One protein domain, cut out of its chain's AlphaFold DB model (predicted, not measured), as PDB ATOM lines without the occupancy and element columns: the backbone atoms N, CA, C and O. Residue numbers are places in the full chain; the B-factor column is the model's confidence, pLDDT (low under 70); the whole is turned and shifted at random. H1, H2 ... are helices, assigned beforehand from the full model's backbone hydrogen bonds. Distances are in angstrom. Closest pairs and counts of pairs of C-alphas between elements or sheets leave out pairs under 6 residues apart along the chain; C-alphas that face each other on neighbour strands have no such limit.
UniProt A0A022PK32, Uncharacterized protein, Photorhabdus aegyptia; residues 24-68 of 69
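What this domain is: This is residues 24 to 68 of the 69 residues of an uncharacterized protein of Photorhabdus aegyptia (UniProt A0A022PK32). The domain is a loosely closed helical hairpin of unequal arms: a long helix, H1, runs most of the way along the rod, a loop turns the chain round, and the shorter H2 folds back beside the last part of H1. The early part of H1 reaches well beyond H2, and residues 24 to 28 make a short end that turns aside from it. The 45 printed residues have two named helices, H1 then H2, and no named strand; the class is all helix. The whole is only just loose, close to extended, with a radius of gyration of the C-alphas of 13.9 A and spans of 44 by 17 by 13 A.

Where its parts are: The printed part begins at Phe 24, with C-alpha at (-38.087, 55.266, -21.068). H1, residues 29 to 48, begins with C-alpha 29 at (-35.405, 54.318, -11.613) and measures 28.3 A from first to last C-alpha. Residues 49 to 54 form a short link. H2, residues 55 to 66, measures 16.4 A and ends with C-alpha 66 at (-46.103, 35.159, -9.263).

How they stand to each other: H1 and H2 touch, with 5 pairs of C-alphas within 8 A. The closest C-alphas are those of Trp 44 and Leu 65, 7.2 A apart. H1 touches H2 with residues 44 to 48 alone. The two run opposite ways at a shallow tilt of 12 degrees and form a helical hairpin. Their centres are 18.0 A apart. In both helices every O i to N i+4 pair is within hydrogen-bond range.

The domain as a whole: The C-alphas farthest apart, those of Lys 26 and Thr 54, are 44.3 A from each other. The printed part has no cut. Its mean pLDDT is 85.5, and residue 24 alone is under 70.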
ATOM      1  N   PHE A  24     -38.978  56.244 -21.717       69.31
ATOM      2  CA  PHE A  24     -38.087  55.266 -21.068       69.31
ATOM      3  C   PHE A  24     -36.619  55.724 -20.987       69.31
ATOM      4  O   PHE A  24     -35.932  55.426 -20.022       69.31
ATOM      5  N   ALA A  25     -36.143  56.502 -21.965       73.25
ATOM      6  CA  ALA A  25     -34.776  57.031 -21.983       73.25
ATOM      7  C   ALA A  25     -34.510  58.176 -20.981       73.25
ATOM      8  O   ALA A  25     -33.366  58.588 -20.823       73.25
ATOM      9  N   LYS A  26     -35.557  58.740 -20.368       73.50
ATOM     10  CA  LYS A  26     -35.489  59.878 -19.430       73.50
ATOM     11  C   LYS A  26     -36.144  59.563 -18.082       73.50
ATOM     12  O   LYS A  26     -36.351  60.474 -17.292       73.50
ATOM     13  N   MET A  27     -36.526  58.307 -17.878       80.25
ATOM     14  CA  MET A  27     -37.256  57.855 -16.706       80.25
ATOM     15  C   MET A  27     -36.263  57.538 -15.592       80.25
ATOM     16  O   MET A  27     -35.325  56.771 -15.806       80.25
ATOM     17  N   GLU A  28     -36.467  58.136 -14.424       84.19
ATOM     18  CA  GLU A  28     -35.700  57.794 -13.226       84.19
ATOM     19  C   GLU A  28     -36.096  56.394 -12.737       84.19
ATOM     20  O   GLU A  28     -37.224  55.941 -12.945       84.19
ATOM     21  N   GLU A  29     -35.185  55.704 -12.050       82.44
ATOM     22  CA  GLU A  29     -35.405  54.318 -11.613       82.44
ATOM     23  C   GLU A  29     -36.670  54.174 -10.750       82.44
ATOM     24  O   GLU A  29     -37.444  53.239 -10.940       82.44
ATOM     25  N   MET A  30     -36.935  55.134  -9.860       84.62
ATOM     26  CA  MET A  30     -38.141  55.147  -9.026       84.62
ATOM     27  C   MET A  30     -39.427  55.246  -9.860       84.62
ATOM     28  O   MET A  30     -40.369  54.495  -9.619       84.62
ATOM     29  N   GLU A  31     -39.447  56.119 -10.871       81.94
ATOM     30  CA  GLU A  31     -40.599  56.307 -11.763       81.94
ATOM     31  C   GLU A  31     -40.856  55.037 -12.591       81.94
ATOM     32  O   GLU A  31     -42.000  54.624 -12.790       81.94
ATOM     33  N   PHE A  32     -39.784  54.361 -13.019       83.44
ATOM     34  CA  PHE A  32     -39.883  53.072 -13.696       83.44
ATOM     35  C   PHE A  32     -40.469  51.988 -12.785       83.44
ATOM     36  O   PHE A  32     -41.352  51.253 -13.221       83.44
ATOM     37  N   GLN A  33     -40.011  51.886 -11.532       84.25
ATOM     38  CA  GLN A  33     -40.517  50.888 -10.582       84.25
ATOM     39  C   GLN A  33     -42.012  51.078 -10.291       84.25
ATOM     40  O   GLN A  33     -42.756  50.096 -10.245       84.25
ATOM     41  N   GLU A  34     -42.472  52.324 -10.144       84.19
ATOM     42  CA  GLU A  34     -43.897  52.621  -9.964       84.19
ATOM     43  C   GLU A  34     -44.716  52.244 -11.205       84.19
ATOM     44  O   GLU A  34     -45.681  51.486 -11.090       84.19
ATOM     45  N   LEU A  35     -44.288  52.662 -12.402       83.94
ATOM     46  CA  LEU A  35     -44.975  52.301 -13.646       83.94
ATOM     47  C   LEU A  35     -45.003  50.781 -13.881       83.94
ATOM     48  O   LEU A  35     -46.013  50.230 -14.333       83.94
ATOM     49  N   TYR A  36     -43.895  50.099 -13.594       84.75
ATOM     50  CA  TYR A  36     -43.779  48.649 -13.722       84.75
ATOM     51  C   TYR A  36     -44.781  47.943 -12.804       84.75
ATOM     52  O   TYR A  36     -45.553  47.093 -13.259       84.75
ATOM     53  N   LYS A  37     -44.845  48.360 -11.536       85.75
ATOM     54  CA  LYS A  37     -45.795  47.841 -10.549       85.75
ATOM     55  C   LYS A  37     -47.248  48.085 -10.958       85.75
ATOM     56  O   LYS A  37     -48.064  47.165 -10.880       85.75
ATOM     57  N   ASP A  38     -47.583  49.289 -11.411       85.56
ATOM     58  CA  ASP A  38     -48.947  49.633 -11.830       85.56
ATOM     59  C   ASP A  38     -49.388  48.809 -13.043       85.56
ATOM     60  O   ASP A  38     -50.502  48.277 -13.083       85.56
ATOM     61  N   THR A  39     -48.481  48.612 -14.001       85.81
ATOM     62  CA  THR A  39     -48.738  47.787 -15.185       85.81
ATOM     63  C   THR A  39     -48.950  46.322 -14.810       85.81
ATOM     64  O   THR A  39     -49.912  45.705 -15.278       85.81
ATOM     65  N   LEU A  40     -48.115  45.772 -13.922       86.75
ATOM     66  CA  LEU A  40     -48.291  44.414 -13.408       86.75
ATOM     67  C   LEU A  40     -49.622  44.249 -12.672       86.75
ATOM     68  O   LEU A  40     -50.338  43.288 -12.946       86.75
ATOM     69  N   ASN A  41     -50.006  45.194 -11.810       86.56
ATOM     70  CA  ASN A  41     -51.282  45.154 -11.093       86.56
ATOM     71  C   ASN A  41     -52.481  45.074 -12.044       86.56
ATOM     72  O   ASN A  41     -53.429  44.324 -11.798       86.56
ATOM     73  N   VAL A  42     -52.455  45.828 -13.142       88.50
ATOM     74  CA  VAL A  42     -53.527  45.795 -14.145       88.50
ATOM     75  C   VAL A  42     -53.579  44.451 -14.860       88.50
ATOM     76  O   VAL A  42     -54.665  43.887 -14.998       88.50
ATOM     77  N   LEU A  43     -52.428  43.907 -15.263       86.38
ATOM     78  CA  LEU A  43     -52.353  42.581 -15.884       86.38
ATOM     79  C   LEU A  43     -52.860  41.487 -14.939       86.38
ATOM     80  O   LEU A  43     -53.652  40.640 -15.354       86.38
ATOM     81  N   TRP A  44     -52.473  41.545 -13.663       88.31
ATOM     82  CA  TRP A  44     -52.918  40.618 -12.624       88.31
ATOM     83  C   TRP A  44     -54.439  40.643 -12.469       88.31
ATOM     84  O   TRP A  44     -55.098  39.610 -12.584       88.31
ATOM     85  N   ASN A  45     -55.013  41.838 -12.295       87.88
ATOM     86  CA  ASN A  45     -56.459  42.012 -12.193       87.88
ATOM     87  C   ASN A  45     -57.176  41.521 -13.451       87.88
ATOM     88  O   ASN A  45     -58.190  40.839 -13.353       87.88
ATOM     89  N   PHE A  46     -56.652  41.827 -14.637       87.56
ATOM     90  CA  PHE A  46     -57.263  41.405 -15.893       87.56
ATOM     91  C   PHE A  46     -57.285  39.880 -16.061       87.56
ATOM     92  O   PHE A  46     -58.270  39.326 -16.552       87.56
ATOM     93  N   ILE A  47     -56.214  39.193 -15.662       86.38
ATOM     94  CA  ILE A  47     -56.122  37.735 -15.771       86.38
ATOM     95  C   ILE A  47     -56.999  37.065 -14.716       86.38
ATOM     96  O   ILE A  47     -57.759  36.156 -15.053       86.38
ATOM     97  N   LEU A  48     -56.949  37.533 -13.468       85.31
ATOM     98  CA  LEU A  48     -57.703  36.935 -12.367       85.31
ATOM     99  C   LEU A  48     -59.201  37.252 -12.397       85.31
ATOM    100  O   LEU A  48     -59.987  36.500 -11.829       85.31
ATOM    101  N   TYR A  49     -59.621  38.309 -13.094       87.75
ATOM    102  CA  TYR A  49     -61.040  38.610 -13.306       87.75
ATOM    103  C   TYR A  49     -61.727  37.642 -14.289       87.75
ATOM    104  O   TYR A  49     -62.945  37.680 -14.465       87.75
ATOM    105  N   ARG A  50     -60.978  36.761 -14.963       83.62
ATOM    106  CA  ARG A  50     -61.563  35.772 -15.875       83.62
ATOM    107  C   ARG A  50     -62.272  34.658 -15.107       83.62
ATOM    108  O   ARG A  50     -61.869  34.268 -14.017       83.62
ATOM    109  N   ASN A  51     -63.308  34.089 -15.720       87.00
ATOM    110  CA  ASN A  51     -63.932  32.876 -15.200       87.00
ATOM    111  C   ASN A  51     -62.999  31.683 -15.414       87.00
ATOM    112  O   ASN A  51     -62.744  31.281 -16.552       87.00
ATOM    113  N   PHE A  52     -62.522  31.105 -14.314       91.50
ATOM    114  CA  PHE A  52     -61.743  29.876 -14.338       91.50
ATOM    115  C   PHE A  52     -62.671  28.663 -14.212       91.50
ATOM    116  O   PHE A  52     -63.527  28.639 -13.326       91.50
ATOM    117  N   PRO A  53     -62.508  27.632 -15.060       89.38
ATOM    118  CA  PRO A  53     -63.369  26.448 -15.032       89.38
ATOM    119  C   PRO A  53     -63.169  25.602 -13.768       89.38
ATOM    120  O   PRO A  53     -64.061  24.856 -13.376       89.38
ATOM    121  N   THR A  54     -62.000  25.698 -13.129       94.19
ATOM    122  CA  THR A  54     -61.680  25.004 -11.881       94.19
ATOM    123  C   THR A  54     -60.784  25.869 -11.002       94.19
ATOM    124  O   THR A  54     -60.045  26.724 -11.493       94.19
ATOM    125  N   ARG A  55     -60.797  25.598  -9.693       90.62
ATOM    126  CA  ARG A  55     -59.880  26.228  -8.734       90.62
ATOM    127  C   ARG A  55     -58.412  26.012  -9.108       90.62
ATOM    128  O   ARG A  55     -57.638  26.957  -9.061       90.62
ATOM    129  N   ASN A  56     -58.057  24.804  -9.546       94.31
ATOM    130  CA  ASN A  56     -56.684  24.488  -9.937       94.31
ATOM    131  C   ASN A  56     -56.220  25.333 -11.142       94.31
ATOM    132  O   ASN A  56     -55.089  25.797 -11.177       94.31
ATOM    133  N   ALA A  57     -57.104  25.606 -12.111       90.31
ATOM    134  CA  ALA A  57     -56.773  26.490 -13.230       90.31
ATOM    135  C   ALA A  57     -56.480  27.933 -12.772       90.31
ATOM    136  O   ALA A  57     -55.579  28.569 -13.316       90.31
ATOM    137  N   ALA A  58     -57.201  28.428 -11.760       89.94
ATOM    138  CA  ALA A  58     -56.927  29.731 -11.156       89.94
ATOM    139  C   ALA A  58     -55.599  29.736 -10.378       89.94
ATOM    140  O   ALA A  58     -54.804  30.657 -10.533       89.94
ATOM    141  N   GLU A  59     -55.330  28.692  -9.587       91.31
ATOM    142  CA  GLU A  59     -54.087  28.549  -8.813       91.31
ATOM    143  C   GLU A  59     -52.855  28.439  -9.727       91.31
ATOM    144  O   GLU A  59     -51.857  29.119  -9.496       91.31
ATOM    145  N   HIS A  60     -52.940  27.674 -10.822       91.88
ATOM    146  CA  HIS A  60     -51.880  27.615 -11.831       91.88
ATOM    147  C   HIS A  60     -51.632  28.974 -12.500       91.88
ATOM    148  O   HIS A  60     -50.477  29.368 -12.651       91.88
ATOM    149  N   ALA A  61     -52.688  29.708 -12.871       88.31
ATOM    150  CA  ALA A  61     -52.546  31.041 -13.460       88.31
ATOM    151  C   ALA A  61     -51.917  32.042 -12.472       88.31
ATOM    152  O   ALA A  61     -51.039  32.814 -12.851       88.31
ATOM    153  N   ALA A  62     -52.312  31.993 -11.196       88.56
ATOM    154  CA  ALA A  62     -51.720  32.813 -10.140       88.56
ATOM    155  C   ALA A  62     -50.242  32.462  -9.889       88.56
ATOM    156  O   ALA A  62     -49.428  33.365  -9.692       88.56
ATOM    157  N   SER A  63     -49.876  31.176  -9.948       90.12
ATOM    158  CA  SER A  63     -48.482  30.729  -9.822       90.12
ATOM    159  C   SER A  63     -47.620  31.270 -10.958       90.12
ATOM    160  O   SER A  63     -46.586  31.866 -10.691       90.12
ATOM    161  N   GLN A  64     -48.073  31.141 -12.210       86.81
ATOM    162  CA  GLN A  64     -47.337  31.660 -13.368       86.81
ATOM    163  C   GLN A  64     -47.147  33.174 -13.310       86.81
ATOM    164  O   GLN A  64     -46.130  33.684 -13.762       86.81
ATOM    165  N   LEU A  65     -48.122  33.904 -12.766       84.50
ATOM    166  CA  LEU A  65     -47.996  35.347 -12.600       84.50
ATOM    167  C   LEU A  65     -47.072  35.743 -11.448       84.50
ATOM    168  O   LEU A  65     -46.442  36.794 -11.520       84.50
ATOM    169  N   SER A  66     -47.004  34.927 -10.396       83.50
ATOM    170  CA  SER A  66     -46.103  35.159  -9.263       83.50
ATOM    171  C   SER A  66     -44.630  35.046  -9.660       83.50
ATOM    172  O   SER A  66     -43.810  35.721  -9.059       83.50
ATOM    173  N   ASP A  67     -44.307  34.277 -10.706       82.12
ATOM    174  CA  ASP A  67     -42.936  34.127 -11.217       82.12
ATOM    175  C   ASP A  67     -42.367  35.416 -11.859       82.12
ATOM    176  O   ASP A  67     -41.168  35.496 -12.122       82.12
ATOM    177  N   PHE A  68     -43.212  36.420 -12.135       72.38
ATOM    178  CA  PHE A  68     -42.811  37.714 -12.711       72.38
ATOM    179  C   PHE A  68     -42.633  38.836 -11.668       72.38
ATOM    180  O   PHE A  68     -42.302  39.965 -12.052       72.38
TER     181      PHE A  68